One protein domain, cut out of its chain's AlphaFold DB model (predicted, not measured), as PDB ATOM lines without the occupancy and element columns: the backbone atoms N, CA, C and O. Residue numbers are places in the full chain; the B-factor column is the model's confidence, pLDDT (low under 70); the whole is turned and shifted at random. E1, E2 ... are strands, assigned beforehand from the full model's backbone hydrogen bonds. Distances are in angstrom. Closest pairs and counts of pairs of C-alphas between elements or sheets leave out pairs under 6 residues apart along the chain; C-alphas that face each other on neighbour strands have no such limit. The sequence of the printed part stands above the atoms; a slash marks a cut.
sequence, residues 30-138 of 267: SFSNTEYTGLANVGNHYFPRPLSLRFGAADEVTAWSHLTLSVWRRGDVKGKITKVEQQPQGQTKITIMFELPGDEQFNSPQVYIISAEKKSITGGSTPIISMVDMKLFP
ATOM      1  N   SER A  30       1.816  49.803 307.176       83.19
ATOM      2  CA  SER A  30       0.974  50.919 306.716       83.19
ATOM      3  C   SER A  30       1.588  51.774 305.584       83.19
ATOM      4  O   SER A  30       0.967  52.744 305.146       83.19
ATOM      5  N   PHE A  31       2.809  51.436 305.163       88.25
ATOM      6  CA  PHE A  31       3.556  51.985 304.032       88.25
ATOM      7  C   PHE A  31       3.892  50.900 302.984       88.25
ATOM      8  O   PHE A  31       4.650  51.160 302.055       88.25
ATOM      9  N   SER A  32       3.364  49.680 303.111       89.69
ATOM     10  CA  SER A  32       3.496  48.659 302.069       89.69
ATOM     11  C   SER A  32       2.796  49.097 300.785       89.69
ATOM     12  O   SER A  32       1.798  49.818 300.829       89.69
ATOM     13  N   ASN A  33       3.302  48.627 299.645       90.31
ATOM     14  CA  ASN A  33       2.847  49.016 298.305       90.31
ATOM     15  C   ASN A  33       2.905  50.535 298.062       90.31
ATOM     16  O   ASN A  33       2.041  51.095 297.387       90.31
ATOM     17  N   THR A  34       3.908  51.209 298.633       94.19
ATOM     18  CA  THR A  34       4.166  52.633 298.385       94.19
ATOM     19  C   THR A  34       5.479  52.827 297.646       94.19
ATOM     20  O   THR A  34       6.385  51.999 297.714       94.19
ATOM     21  N   GLU A  35       5.588  53.938 296.932       96.31
ATOM     22  CA  GLU A  35       6.791  54.341 296.217       96.31
ATOM     23  C   GLU A  35       7.175  55.742 296.694       96.31
ATOM     24  O   GLU A  35       6.322  56.620 296.803       96.31
ATOM     25  N   TYR A  36       8.448  55.955 297.009       97.31
ATOM     26  CA  TYR A  36       9.008  57.273 297.283       97.31
ATOM     27  C   TYR A  36      10.006  57.612 296.188       97.31
ATOM     28  O   TYR A  36      10.838  56.783 295.824       97.31
ATOM     29  N   THR A  37       9.946  58.832 295.678       97.19
ATOM     30  CA  THR A  37      10.720  59.261 294.510       97.19
ATOM     31  C   THR A  37      11.403  60.584 294.751       97.19
ATOM     32  O   THR A  37      10.841  61.459 295.417       97.19
ATOM     33  N   GLY A  38      12.550  60.755 294.111       95.88
ATOM     34  CA  GLY A  38      13.247  62.023 294.030       95.88
ATOM     35  C   GLY A  38      14.744  61.801 293.971       95.88
ATOM     36  O   GLY A  38      15.222  61.111 293.070       95.88
ATOM     37  N   LEU A  39      15.476  62.406 294.902       94.12
ATOM     38  CA  LEU A  39      16.935  62.440 294.881       94.12
ATOM     39  C   LEU A  39      17.555  61.797 296.120       94.12
ATOM     40  O   LEU A  39      17.099  62.016 297.246       94.12
ATOM     41  N   ALA A  40      18.657  61.077 295.918       91.94
ATOM     42  CA  ALA A  40      19.477  60.538 296.994       91.94
ATOM     43  C   ALA A  40      20.971  60.624 296.673       91.94
ATOM     44  O   ALA A  40      21.396  60.482 295.526       91.94
ATOM     45  N   ASN A  41      21.786  60.806 297.705       87.94
ATOM     46  CA  ASN A  41      23.216  60.566 297.613       87.94
ATOM     47  C   ASN A  41      23.437  59.057 297.587       87.94
ATOM     48  O   ASN A  41      23.090  58.348 298.529       87.94
ATOM     49  N   VAL A  42      24.004  58.583 296.488       79.38
ATOM     50  CA  VAL A  42      24.298  57.176 296.237       79.38
ATOM     51  C   VAL A  42      25.769  57.126 295.873       79.38
ATOM     52  O   VAL A  42      26.169  57.847 294.968       79.38
ATOM     53  N   GLY A  43      26.581  56.343 296.575       74.62
ATOM     54  CA  GLY A  43      28.033  56.280 296.394       74.62
ATOM     55  C   GLY A  43      28.760  57.616 296.608       74.62
ATOM     56  O   GLY A  43      28.259  58.539 297.246       74.62
ATOM     57  N   ASN A  44      29.955  57.732 296.021       67.50
ATOM     58  CA  ASN A  44      30.765  58.960 296.011       67.50
ATOM     59  C   ASN A  44      30.467  59.837 294.780       67.50
ATOM     60  O   ASN A  44      31.377  60.327 294.108       67.50
ATOM     61  N   HIS A  45      29.189  59.988 294.430       70.50
ATOM     62  CA  HIS A  45      28.788  60.738 293.242       70.50
ATOM     63  C   HIS A  45      28.885  62.255 293.439       70.50
ATOM     64  O   HIS A  45      28.817  62.778 294.549       70.50
ATOM     65  N   TYR A  46      29.043  62.975 292.326       69.44
ATOM     66  CA  TYR A  46      29.232  64.429 292.313       69.44
ATOM     67  C   TYR A  46      27.925  65.221 292.429       69.44
ATOM     68  O   TYR A  46      27.989  66.438 292.582       69.44
ATOM     69  N   PHE A  47      26.771  64.558 292.331       80.88
ATOM     70  CA  PHE A  47      25.434  65.123 292.512       80.88
ATOM     71  C   PHE A  47      24.480  64.035 293.052       80.88
ATOM     72  O   PHE A  47      24.745  62.844 292.843       80.88
ATOM     73  N   PRO A  48      23.377  64.412 293.724       88.31
ATOM     74  CA  PRO A  48      22.332  63.471 294.130       88.31
ATOM     75  C   PRO A  48      21.697  62.777 292.920       88.31
ATOM     76  O   PRO A  48      21.301  63.434 291.963       88.31
ATOM     77  N   ARG A  49      21.555  61.456 292.937       87.94
ATOM     78  CA  ARG A  49      21.021  60.707 291.795       87.94
ATOM     79  C   ARG A  49      19.498  60.589 291.854       87.94
ATOM     80  O   ARG A  49      18.947  60.547 292.958       87.94
ATOM     81  N   PRO A  50      18.827  60.449 290.694       92.56
ATOM     82  CA  PRO A  50      17.440  60.007 290.650       92.56
ATOM     83  C   PRO A  50      17.295  58.671 291.396       92.56
ATOM     84  O   PRO A  50      18.056  57.733 291.130       92.56
ATOM     85  N   LEU A  51      16.338  58.587 292.317       93.62
ATOM     86  CA  LEU A  51      16.022  57.384 293.083       93.62
ATOM     87  C   LEU A  51      14.508  57.163 293.137       93.62
ATOM     88  O   LEU A  51      13.758  58.059 293.525       93.62
ATOM     89  N   SER A  52      14.083  55.942 292.817       95.00
ATOM     90  CA  SER A  52      12.787  55.401 293.227       95.00
ATOM     91  C   SER A  52      13.010  54.334 294.299       95.00
ATOM     92  O   SER A  52      13.823  53.431 294.115       95.00
ATOM     93  N   LEU A  53      12.316  54.446 295.429       95.19
ATOM     94  CA  LEU A  53      12.316  53.467 296.509       95.19
ATOM     95  C   LEU A  53      10.903  52.903 296.665       95.19
ATOM     96  O   LEU A  53       9.998  53.596 297.130       95.19
ATOM     97  N   ARG A  54      10.721  51.639 296.293       94.62
ATOM     98  CA  ARG A  54       9.445  50.925 296.357       94.62
ATOM     99  C   ARG A  54       9.414  49.992 297.549       94.62
ATOM    100  O   ARG A  54      10.287  49.140 297.689       94.62
ATOM    101  N   PHE A  55       8.375  50.124 298.356       93.50
ATOM    102  CA  PHE A  55       7.999  49.174 299.389       93.50
ATOM    103  C   PHE A  55       6.986  48.205 298.793       93.50
ATOM    104  O   PHE A  55       5.887  48.614 298.423       93.50
ATOM    105  N   GLY A  56       7.366  46.938 298.669       87.75
ATOM    106  CA  GLY A  56       6.512  45.880 298.150       87.75
ATOM    107  C   GLY A  56       5.505  45.369 299.180       87.75
ATOM    108  O   GLY A  56       5.188  46.028 300.181       87.75
ATOM    109  N   ALA A  57       5.003  44.164 298.922       81.19
ATOM    110  CA  ALA A  57       4.272  43.404 299.922       81.19
ATOM    111  C   ALA A  57       5.244  42.896 301.002       81.19
ATOM    112  O   ALA A  57       6.408  42.620 300.719       81.19
ATOM    113  N   ALA A  58       4.748  42.754 302.233       82.38
ATOM    114  CA  ALA A  58       5.539  42.307 303.379       82.38
ATOM    115  C   ALA A  58       6.800  43.170 303.614       82.38
ATOM    116  O   ALA A  58       6.677  44.371 303.863       82.38
ATOM    117  N   ASP A  59       7.978  42.554 303.585       87.25
ATOM    118  CA  ASP A  59       9.280  43.114 303.935       87.25
ATOM    119  C   ASP A  59      10.140  43.490 302.719       87.25
ATOM    120  O   ASP A  59      11.267  43.953 302.890       87.25
ATOM    121  N   GLU A  60       9.623  43.331 301.499       90.12
ATOM    122  CA  GLU A  60      10.381  43.585 300.278       90.12
ATOM    123  C   GLU A  60      10.545  45.082 299.988       90.12
ATOM    124  O   GLU A  60       9.599  45.874 300.040       90.12
ATOM    125  N   VAL A  61      11.760  45.468 299.605       92.38
ATOM    126  CA  VAL A  61      12.104  46.817 299.154       92.38
ATOM    127  C   VAL A  61      12.875  46.727 297.844       92.38
ATOM    128  O   VAL A  61      13.745  45.878 297.677       92.38
ATOM    129  N   THR A  62      12.591  47.622 296.903       92.00
ATOM    130  CA  THR A  62      13.410  47.806 295.698       92.00
ATOM    131  C   THR A  62      13.822  49.265 295.578       92.00
ATOM    132  O   THR A  62      12.977  50.154 295.543       92.00
ATOM    133  N   ALA A  63      15.125  49.512 295.509       90.94
ATOM    134  CA  ALA A  63      15.710  50.799 295.177       90.94
ATOM    135  C   ALA A  63      16.146  50.782 293.709       90.94
ATOM    136  O   ALA A  63      17.011  49.998 293.322       90.94
ATOM    137  N   TRP A  64      15.570  51.658 292.895       89.44
ATOM    138  CA  TRP A  64      15.990  51.868 291.519       89.44
ATOM    139  C   TRP A  64      16.781  53.163 291.399       89.44
ATOM    140  O   TRP A  64      16.243  54.273 291.430       89.44
ATOM    141  N   SER A  65      18.089  52.993 291.290       83.25
ATOM    142  CA  SER A  65      19.066  54.029 290.990       83.25
ATOM    143  C   SER A  65      20.328  53.329 290.517       83.25
ATOM    144  O   SER A  65      20.587  52.182 290.887       83.25
ATOM    145  N   HIS A  66      21.144  54.003 289.716       74.50
ATOM    146  CA  HIS A  66      22.417  53.430 289.324       74.50
ATOM    147  C   HIS A  66      23.378  53.475 290.536       74.50
ATOM    148  O   HIS A  66      23.961  54.501 290.883       74.50
ATOM    149  N   LEU A  67      23.481  52.349 291.241       65.75
ATOM    150  CA  LEU A  67      24.339  52.161 292.413       65.75
ATOM    151  C   LEU A  67      25.740  51.746 291.957       65.75
ATOM    152  O   LEU A  67      26.007  50.573 291.718       65.75
ATOM    153  N   THR A  68      26.648  52.712 291.836       55.47
ATOM    154  CA  THR A  68      28.061  52.464 291.496       55.47
ATOM    155  C   THR A  68      28.896  52.290 292.768       55.47
ATOM    156  O   THR A  68      29.772  53.094 293.076       55.47
ATOM    157  N   LEU A  69      28.584  51.249 293.543       53.72
ATOM    158  CA  LEU A  69      29.410  50.803 294.678       53.72
ATOM    159  C   LEU A  69      30.539  49.857 294.232       53.72
ATOM    160  O   LEU A  69      31.573  49.751 294.885       53.72
ATOM    161  N   SER A  70      30.392  49.262 293.047       47.81
ATOM    162  CA  SER A  70      31.380  48.415 292.380       47.81
ATOM    163  C   SER A  70      31.183  48.473 290.852       47.81
ATOM    164  O   SER A  70      30.250  49.109 290.362       47.81
ATOM    165  N   VAL A  71      32.064  47.831 290.073       44.47
ATOM    166  CA  VAL A  71      32.067  47.731 288.586       44.47
ATOM    167  C   VAL A  71      30.762  47.210 287.941       44.47
ATOM    168  O   VAL A  71      30.677  47.061 286.721       44.47
ATOM    169  N   TRP A  72      29.724  46.945 288.731       44.47
ATOM    170  CA  TRP A  72      28.453  46.393 288.293       44.47
ATOM    171  C   TRP A  72      27.431  47.495 288.009       44.47
ATOM    172  O   TRP A  72      26.941  48.173 288.905       44.47
ATOM    173  N   ARG A  73      27.053  47.623 286.735       54.22
ATOM    174  CA  ARG A  73      25.955  48.485 286.282       54.22
ATOM    175  C   ARG A  73      24.625  47.855 286.701       54.22
ATOM    176  O   ARG A  73      24.139  46.954 286.020       54.22
ATOM    177  N   ARG A  74      24.048  48.268 287.833       57.44
ATOM    178  CA  ARG A  74      22.742  47.761 288.294       57.44
ATOM    179  C   ARG A  74      21.677  48.846 288.235       57.44
ATOM    180  O   ARG A  74      21.929  49.987 288.602       57.44
ATOM    181  N   GLY A  75      20.503  48.472 287.725       64.31
ATOM    182  CA  GLY A  75      19.302  49.301 287.771       64.31
ATOM    183  C   GLY A  75      18.563  49.117 289.093       64.31
ATOM    184  O   GLY A  75      18.440  50.064 289.857       64.31
ATOM    185  N   ASP A  76      18.085  47.897 289.354       75.88
ATOM    186  CA  ASP A  76      17.271  47.557 290.527       75.88
ATOM    187  C   ASP A  76      18.134  46.897 291.618       75.88
ATOM    188  O   ASP A  76      18.772  45.867 291.376       75.88
ATOM    189  N   VAL A  77      18.148  47.470 292.822       84.25
ATOM    190  CA  VAL A  77      18.754  46.880 294.023       84.25
ATOM    191  C   VAL A  77      17.655  46.486 294.991       84.25
ATOM    192  O   VAL A  77      16.846  47.309 295.416       84.25
ATOM    193  N   LYS A  78      17.621  45.201 295.331       88.38
ATOM    194  CA  LYS A  78      16.660  44.652 296.282       88.38
ATOM    195  C   LYS A  78      17.121  44.909 297.709       88.38
ATOM    196  O   LYS A  78      18.312  45.055 297.972       88.38
ATOM    197  N   GLY A  79      16.180  44.954 298.632       89.44
ATOM    198  CA  GLY A  79      16.439  44.995 300.057       89.44
ATOM    199  C   GLY A  79      15.284  44.395 300.840       89.44
ATOM    200  O   GLY A  79      14.193  44.186 300.311       89.44
ATOM    201  N   LYS A  80      15.541  44.132 302.117       91.56
ATOM    202  CA  LYS A  80      14.582  43.565 303.058       91.56
ATOM    203  C   LYS A  80      14.471  44.448 304.292       91.56
ATOM    204  O   LYS A  80      15.484  44.875 304.852       91.56
ATOM    205  N   ILE A  81      13.248  44.718 304.732       92.00
ATOM    206  CA  ILE A  81      12.977  45.391 306.002       92.00
ATOM    207  C   ILE A  81      13.336  44.427 307.134       92.00
ATOM    208  O   ILE A  81      12.761  43.354 307.261       92.00
ATOM    209  N   THR A  82      14.294  44.820 307.969       90.88
ATOM    210  CA  THR A  82      14.781  44.021 309.105       90.88
ATOM    211  C   THR A  82      14.319  44.557 310.452       90.88
ATOM    212  O   THR A  82      14.441  43.871 311.465       90.88
ATOM    213  N   LYS A  83      13.761  45.773 310.494       91.00
ATOM    214  CA  LYS A  83      13.168  46.337 311.712       91.00
ATOM    215  C   LYS A  83      12.159  47.433 311.391       91.00
ATOM    216  O   LYS A  83      12.413  48.247 310.503       91.00
ATOM    217  N   VAL A  84      11.079  47.508 312.170       91.62
ATOM    218  CA  VAL A  84      10.128  48.630 312.152       91.62
ATOM    219  C   VAL A  84       9.867  49.112 313.582       91.62
ATOM    220  O   VAL A  84       9.600  48.326 314.488       91.62
ATOM    221  N   GLU A  85       9.958  50.421 313.796       91.50
ATOM    222  CA  GLU A  85       9.740  51.070 315.090       91.50
ATOM    223  C   GLU A  85       8.816  52.277 314.893       91.50
ATOM    224  O   GLU A  85       9.095  53.149 314.066       91.50
ATOM    225  N   GLN A  86       7.728  52.357 315.661       89.88
ATOM    226  CA  GLN A  86       6.898  53.562 315.691       89.88
ATOM    227  C   GLN A  86       7.499  54.579 316.662       89.88
ATOM    228  O   GLN A  86       7.848  54.248 317.795       89.88
ATOM    229  N   GLN A  87       7.652  55.820 316.207       88.25
ATOM    230  CA  GLN A  87       8.156  56.920 317.022       88.25
ATOM    231  C   GLN A  87       6.993  57.637 317.728       88.25
ATOM    232  O   GLN A  87       5.899  57.720 317.165       88.25
ATOM    233  N   PRO A  88       7.219  58.238 318.912       83.38
ATOM    234  CA  PRO A  88       6.183  58.969 319.652       83.38
ATOM    235  C   PRO A  88       5.510  60.097 318.856       83.38
ATOM    236  O   PRO A  88       4.358  60.434 319.101       83.38
ATOM    237  N   GLN A  89       6.217  60.678 317.884       87.56
ATOM    238  CA  GLN A  89       5.730  61.751 317.011       87.56
ATOM    239  C   GLN A  89       4.929  61.233 315.800       87.56
ATOM    240  O   GLN A  89       4.654  61.995 314.878       87.56
ATOM    241  N   GLY A  90       4.590  59.941 315.757       86.75
ATOM    242  CA  GLY A  90       3.836  59.315 314.664       86.75
ATOM    243  C   GLY A  90       4.670  58.966 313.428       86.75
ATOM    244  O   GLY A  90       4.138  58.412 312.472       86.75
ATOM    245  N   GLN A  91       5.971  59.262 313.437       94.06
ATOM    246  CA  GLN A  91       6.900  58.838 312.390       94.06
ATOM    247  C   GLN A  91       7.164  57.334 312.485       94.06
ATOM    248  O   GLN A  91       7.190  56.761 313.574       94.06
ATOM    249  N   THR A  92       7.450  56.697 311.355       94.75
ATOM    250  CA  THR A  92       7.864  55.292 311.337       94.75
ATOM    251  C   THR A  92       9.341  55.198 310.993       94.75
ATOM    252  O   THR A  92       9.767  55.604 309.915       94.75
ATOM    253  N   LYS A  93      10.136  54.640 311.904       95.31
ATOM    254  CA  LYS A  93      11.540  54.324 311.662       95.31
ATOM    255  C   LYS A  93      11.637  52.900 311.129       95.31
ATOM    256  O   LYS A  93      11.117  51.969 311.739       95.31
ATOM    257  N   ILE A  94      12.320  52.734 310.008       94.62
ATOM    258  CA  ILE A  94      12.523  51.444 309.355       94.62
ATOM    259  C   ILE A  94      14.014  51.175 309.196       94.62
ATOM    260  O   ILE A  94      14.796  52.095 308.962       94.62
ATOM    261  N   THR A  95      14.397  49.910 309.298       94.25
ATOM    262  CA  THR A  95      15.746  49.446 308.977       94.25
ATOM    263  C   THR A  95      15.666  48.520 307.771       94.25
ATOM    264  O   THR A  95      14.878  47.576 307.778       94.25
ATOM    265  N   ILE A  96      16.474  48.783 306.749       92.62
ATOM    266  CA  ILE A  96      16.512  48.044 305.486       92.62
ATOM    267  C   ILE A  96      17.912  47.464 305.306       92.62
ATOM    268  O   ILE A  96      18.903  48.185 305.402       92.62
ATOM    269  N   MET A  97      18.005  46.168 305.033       90.44
ATOM    270  CA  MET A  97      19.231  45.537 304.553       90.44
ATOM    271  C   MET A  97      19.162  45.425 303.033       90.44
ATOM    272  O   MET A  97      18.261  44.762 302.524       90.44
ATOM    273  N   PHE A  98      20.082  46.062 302.312       88.00
ATOM    274  CA  PHE A  98      20.141  45.951 300.855       88.00
ATOM    275  C   PHE A  98      20.963  44.728 300.425       88.00
ATOM    276  O   PHE A  98      21.969  44.365 301.031       88.00
ATOM    277  N   GLU A  99      20.533  44.091 299.345       84.62
ATOM    278  CA  GLU A  99      21.220  42.973 298.707       84.62
ATOM    279  C   GLU A  99      22.291  43.509 297.746       84.62
ATOM    280  O   GLU A  99      22.115  43.564 296.524       84.62
ATOM    281  N   LEU A 100      23.412  43.951 298.315       78.44
ATOM    282  CA  LEU A 100      24.564  44.443 297.562       78.44
ATOM    283  C   LEU A 100      25.530  43.288 297.228       78.44
ATOM    284  O   LEU A 100      25.757  42.418 298.070       78.44
ATOM    285  N   PRO A 101      26.081  43.220 296.002       60.56
ATOM    286  CA  PRO A 101      27.004  42.158 295.618       60.56
ATOM    287  C   PRO A 101      28.416  42.365 296.189       60.56
ATOM    288  O   PRO A 101      29.043  43.386 295.932       60.56
ATOM    289  N   GLY A 102      28.963  41.334 296.838       59.44
ATOM    290  CA  GLY A 102      30.366  41.266 297.271       59.44
ATOM    291  C   GLY A 102      30.580  41.517 298.766       59.44
ATOM    292  O   GLY A 102      29.641  41.827 299.495       59.44
ATOM    293  N   ASP A 103      31.837  41.402 299.211       53.75
ATOM    294  CA  ASP A 103      32.287  41.725 300.577       53.75
ATOM    295  C   ASP A 103      32.382  43.248 300.781       53.75
ATOM    296  O   ASP A 103      33.382  43.778 301.276       53.75
ATOM    297  N   GLU A 104      31.377  43.994 300.316       58.50
ATOM    298  CA  GLU A 104      31.358  45.439 300.475       58.50
ATOM    299  C   GLU A 104      31.357  45.739 301.978       58.50
ATOM    300  O   GLU A 104      30.371  45.505 302.678       58.50
ATOM    301  N   GLN A 105      32.465  46.305 302.473       54.31
ATOM    302  CA  GLN A 105      32.649  46.752 303.864       54.31
ATOM    303  C   GLN A 105      31.560  47.733 304.345       54.31
ATOM    304  O   GLN A 105      31.528  48.105 305.516       54.31
ATOM    305  N   PHE A 106      30.665  48.152 303.449       61.78
ATOM    306  CA  PHE A 106      29.609  49.126 303.665       61.78
ATOM    307  C   PHE A 106      28.197  48.529 303.639       61.78
ATOM    308  O   PHE A 106      27.248  49.288 303.847       61.78
ATOM    309  N   ASN A 107      28.024  47.210 303.442       70.50
ATOM    310  CA  ASN A 107      26.703  46.573 303.470       70.50
ATOM    311  C   ASN A 107      26.171  46.430 304.907       70.50
ATOM    312  O   ASN A 107      26.100  45.351 305.493       70.50
ATOM    313  N   SER A 108      25.854  47.576 305.501       79.25
ATOM    314  CA  SER A 108      25.273  47.714 306.829       79.25
ATOM    315  C   SER A 108      23.791  48.074 306.714       79.25
ATOM    316  O   SER A 108      23.410  48.778 305.769       79.25
ATOM    317  N   PRO A 109      22.948  47.640 307.674       88.88
ATOM    318  CA  PRO A 109      21.542  48.006 307.680       88.88
ATOM    319  C   PRO A 109      21.370  49.529 307.640       88.88
ATOM    320  O   PRO A 109      21.932  50.257 308.459       88.88
ATOM    321  N   GLN A 110      20.567  50.001 306.696       91.69
ATOM    322  CA  GLN A 110      20.263  51.408 306.488       91.69
ATOM    323  C   GLN A 110      19.004  51.787 307.261       91.69
ATOM    324  O   GLN A 110      17.997  51.086 307.194       91.69
ATOM    325  N   VAL A 111      19.049  52.897 307.993       95.12
ATOM    326  CA  VAL A 111      17.914  53.372 308.794       95.12
ATOM    327  C   VAL A 111      17.257  54.556 308.107       95.12
ATOM    328  O   VAL A 111      17.912  55.567 307.862       95.12
ATOM    329  N   TYR A 112      15.953  54.461 307.879       96.88
ATOM    330  CA  TYR A 112      15.137  55.524 307.301       96.88
ATOM    331  C   TYR A 112      13.989  55.910 308.226       96.88
ATOM    332  O   TYR A 112      13.574  55.139 309.093       96.88
ATOM    333  N   ILE A 113      13.469  57.118 308.030       97.12
ATOM    334  CA  ILE A 113      12.336  57.660 308.772       97.12
ATOM    335  C   ILE A 113      11.277  58.091 307.766       97.12
ATOM    336  O   ILE A 113      11.498  58.996 306.964       97.12
ATOM    337  N   ILE A 114      10.119  57.445 307.822       97.19
ATOM    338  CA  ILE A 114       8.910  57.870 307.126       97.19
ATOM    339  C   ILE A 114       8.211  58.908 308.006       97.19
ATOM    340  O   ILE A 114       7.976  58.677 309.197       97.19
ATOM    341  N   SER A 115       7.896  60.061 307.416       96.69
ATOM    342  CA  SER A 115       7.128  61.139 308.058       96.69
ATOM    343  C   SER A 115       5.783  60.649 308.606       96.69
ATOM    344  O   SER A 115       5.213  59.681 308.106       96.69
ATOM    345  N   ALA A 116       5.241  61.338 309.613       92.88
ATOM    346  CA  ALA A 116       3.966  60.961 310.227       92.88
ATOM    347  C   ALA A 116       2.803  60.988 309.217       92.88
ATOM    348  O   ALA A 116       1.947  60.105 309.206       92.88
ATOM    349  N   GLU A 117       2.815  61.957 308.299       93.31
ATOM    350  CA  GLU A 117       1.852  62.074 307.201       93.31
ATOM    351  C   GLU A 117       2.173  61.143 306.026       93.31
ATOM    352  O   GLU A 117       1.430  61.122 305.044       93.31
ATOM    353  N   LYS A 118       3.289  60.405 306.096       92.88
ATOM    354  CA  LYS A 118       3.800  59.491 305.063       92.88
ATOM    355  C   LYS A 118       4.084  60.160 303.720       92.88
ATOM    356  O   LYS A 118       4.145  59.494 302.698       92.88
ATOM    357  N   LYS A 119       4.256  61.483 303.698       95.75
ATOM    358  CA  LYS A 119       4.483  62.261 302.467       95.75
ATOM    359  C   LYS A 119       5.941  62.283 302.029       95.75
ATOM    360  O   LYS A 119       6.227  62.631 300.887       95.75
ATOM    361  N   SER A 120       6.853  61.936 302.923       97.00
ATOM    362  CA  SER A 120       8.292  61.917 302.680       97.00
ATOM    363  C   SER A 120       8.997  60.838 303.490       97.00
ATOM    364  O   SER A 120       8.489  60.382 304.524       97.00
ATOM    365  N   ILE A 121      10.184  60.474 303.012       97.81
ATOM    366  CA  ILE A 121      11.124  59.575 303.675       97.81
ATOM    367  C   ILE A 121      12.504  60.236 303.737       97.81
ATOM    368  O   ILE A 121      12.952  60.857 302.775       97.81
ATOM    369  N   THR A 122      13.184  60.117 304.873       97.12
ATOM    370  CA  THR A 122      14.537  60.653 305.087       97.12
ATOM    371  C   THR A 122      15.457  59.591 305.687       97.12
ATOM    372  O   THR A 122      15.011  58.503 306.054       97.12
ATOM    373  N   GLY A 123      16.752  59.893 305.798       95.25
ATOM    374  CA  GLY A 123      17.735  59.023 306.446       95.25
ATOM    375  C   GLY A 123      18.629  58.272 305.463       95.25
ATOM    376  O   GLY A 123      18.854  58.723 304.341       95.25
ATOM    377  N   GLY A 124      19.153  57.136 305.916       91.44
ATOM    378  CA  GLY A 124      20.212  56.383 305.254       91.44
ATOM    379  C   GLY A 124      21.581  57.048 305.364       91.44
ATOM    380  O   GLY A 124      21.720  58.169 305.862       91.44
ATOM    381  N   SER A 125      22.610  56.346 304.908       86.44
ATOM    382  CA  SER A 125      23.997  56.784 304.982       86.44
ATOM    383  C   SER A 125      24.728  56.612 303.654       86.44
ATOM    384  O   SER A 125      24.504  55.676 302.887       86.44
ATOM    385  N   THR A 126      25.639  57.546 303.393       76.38
ATOM    386  CA  THR A 126      26.639  57.447 302.326       76.38
ATOM    387  C   THR A 126      27.734  56.472 302.782       76.38
ATOM    388  O   THR A 126      28.142  56.543 303.943       76.38
ATOM    389  N   PRO A 127      28.223  55.559 301.922       75.56
ATOM    390  CA  PRO A 127      28.068  55.536 300.466       75.56
ATOM    391  C   PRO A 127      26.847  54.774 299.937       75.56
ATOM    392  O   PRO A 127      26.707  54.693 298.728       75.56
ATOM    393  N   ILE A 128      25.963  54.223 300.769       82.62
ATOM    394  CA  ILE A 128      24.878  53.362 300.277       82.62
ATOM    395  C   ILE A 128      23.768  54.187 299.617       82.62
ATOM    396  O   ILE A 128      23.769  54.364 298.401       82.62
ATOM    397  N   ILE A 129      22.817  54.697 300.397       87.56
ATOM    398  CA  ILE A 129      21.710  55.521 299.902       87.56
ATOM    399  C   ILE A 129      21.302  56.458 301.033       87.56
ATOM    400  O   ILE A 129      20.690  56.014 302.005       87.56
ATOM    401  N   SER A 130      21.597  57.749 300.897       91.44
ATOM    402  CA  SER A 130      21.171  58.796 301.829       91.44
ATOM    403  C   SER A 130      20.183  59.744 301.150       91.44
ATOM    404  O   SER A 130      20.494  60.352 300.126       91.44
ATOM    405  N   MET A 131      18.975  59.845 301.700       93.88
ATOM    406  CA  MET A 131      17.859  60.575 301.095       93.88
ATOM    407  C   MET A 131      18.116  62.085 301.100       93.88
ATOM    408  O   MET A 131      18.499  62.641 302.129       93.88
ATOM    409  N   VAL A 132      17.869  62.747 299.966       93.31
ATOM    410  CA  VAL A 132      18.015  64.206 299.820       93.31
ATOM    411  C   VAL A 132      16.645  64.871 299.755       93.31
ATOM    412  O   VAL A 132      16.306  65.658 300.631       93.31
ATOM    413  N   ASP A 133      15.841  64.525 298.750       94.31
ATOM    414  CA  ASP A 133      14.460  64.996 298.614       94.31
ATOM    415  C   ASP A 133      13.610  63.846 298.083       94.31
ATOM    416  O   ASP A 133      13.537  63.634 296.876       94.31
ATOM    417  N   MET A 134      13.043  63.049 298.988       96.81
ATOM    418  CA  MET A 134      12.257  61.866 298.641       96.81
ATOM    419  C   MET A 134      10.824  62.029 299.130       96.81
ATOM    420  O   MET A 134      10.561  62.115 300.335       96.81
ATOM    421  N   LYS A 135       9.889  62.052 298.182       97.94
ATOM    422  CA  LYS A 135       8.460  62.290 298.420       97.94
ATOM    423  C   LYS A 135       7.638  61.085 298.007       97.94
ATOM    424  O   LYS A 135       8.020  60.368 297.088       97.94
ATOM    425  N   LEU A 136       6.510  60.884 298.677       97.69
ATOM    426  CA  LEU A 136       5.555  59.837 298.340       97.69
ATOM    427  C   LEU A 136       5.036  60.057 296.918       97.69
ATOM    428  O   LEU A 136       4.468  61.105 296.607       97.69
ATOM    429  N   PHE A 137       5.225  59.056 296.073       98.00
ATOM    430  CA  PHE A 137       4.726  59.019 294.714       98.00
ATOM    431  C   PHE A 137       3.263  58.544 294.711       98.00
ATOM    432  O   PHE A 137       2.893  57.664 295.496       98.00
ATOM    433  N   PRO A 138       2.392  59.137 293.880       96.38
ATOM    434  CA  PRO A 138       0.986  58.763 293.839       96.38
ATOM    435  C   PRO A 138       0.809  57.333 293.322       96.38
ATOM    436  O   PRO A 138       1.480  56.905 292.388       96.38
TER     437      PRO A 138
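What this domain is: This is residues 30 to 138 of the 267 residues of an uncharacterized protein of Pedobacter sp. G11 (UniProt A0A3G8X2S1). Eight antiparallel strands curl round into a small, nearly closed barrel, in which the two ends of one sheet, E7 and E8, come side by side without pairing. The long links, residues 65 to 75 and 99 to 109, reach out at the same end of the barrel and add to its length, while the turn at residues 87 to 91 lies at the other end. The printed part has 109 residues with no named helix and eight named strands, E1 to E8 along the chain, and the sheet's order is E7, E6, E5, E4, E3, E2, E1, E8. The class is all strand, with 54 of the 109 residues, under half, in named strands. The whole is compact, with a radius of gyration of the C-alphas of 13.0 A, and elongated, with spans of 40 by 25 by 22 A.

How they stand to each other: Start at E4, residues 76 to 86, which bends by 62 degrees at residue 82. Its antiparallel neighbour E3, residues 60 to 64, stands at 129 degrees to it, and N 79 and O 61 are 2.8 A apart, within hydrogen-bond range. E5, residues 92 to 98, is the other antiparallel neighbour of E4, at 146 degrees, with N 85 and O 93 at 2.8 A. Going on from E3, you reach E2, residues 49 to 55, antiparallel at 163 degrees, with N 54 and O 62 at 2.8 A. Next comes E1, residues 34 to 41, antiparallel to E2 at 152 degrees, with N 36 and O 53 at 2.8 A; E1 bends by 69 degrees at residue 38. The edge strand E8, residues 130 to 137, is antiparallel to E1 at 151 degrees, with N 37 and O 135 at 2.8 A, and bends by 72 degrees at residue 133. Going on from E5, you reach E6, residues 110 to 114, antiparallel at 147 degrees, with N 112 and O 94 at 2.8 A. The other edge strand, E7, residues 121 to 123, is antiparallel to E6 at 144 degrees, with N 122 and O 113 at 2.9 A. E7 and E8 have 11 pairs of C-alphas within 8 A, the closest being those of Thr 122 and Met 131, 5.2 A apart. E1 to E7 form a meander, each strand the antiparallel neighbour of the one before. The sheet is a folded sheet, bent back on itself into two leaves: E7, E6 and E5 face E3, E2, E1 and E8, with E4 as the hinge. Among the pairs that are apart are E2 and E6, and E3 and E7.

Where its parts are: Find C-alpha 76 at (17.271, 47.557, 290.527); from there E4, the longest strand, runs 27.9 A to C-alpha 86 at (6.898, 53.562, 315.691). E1 begins at C-alpha 34, at (4.166, 52.633, 298.385), and is 20.7 A long. E2 spans 19.0 A, E3 13.3 A, E5 18.7 A, E6 13.1 A and E7 7.2 A, each from first to last C-alpha. E8 runs 17.9 A and ends at C-alpha 137, at (4.726, 59.019, 294.714).

The domain as a whole: The two C-alphas farthest apart are those of Val 71 and Pro 88, 42.0 A. The sheet is strongly twisted, its C-alphas lying up to 10.1 A off their best plane. The printed part has no cut; the links from E3 to E4 and from E5 to E6 are long, with 11 residues each. The mean pLDDT of the printed part is 84.8; look for values under 70 at residues 44 and 46, 67 to 75 and 101 to 106.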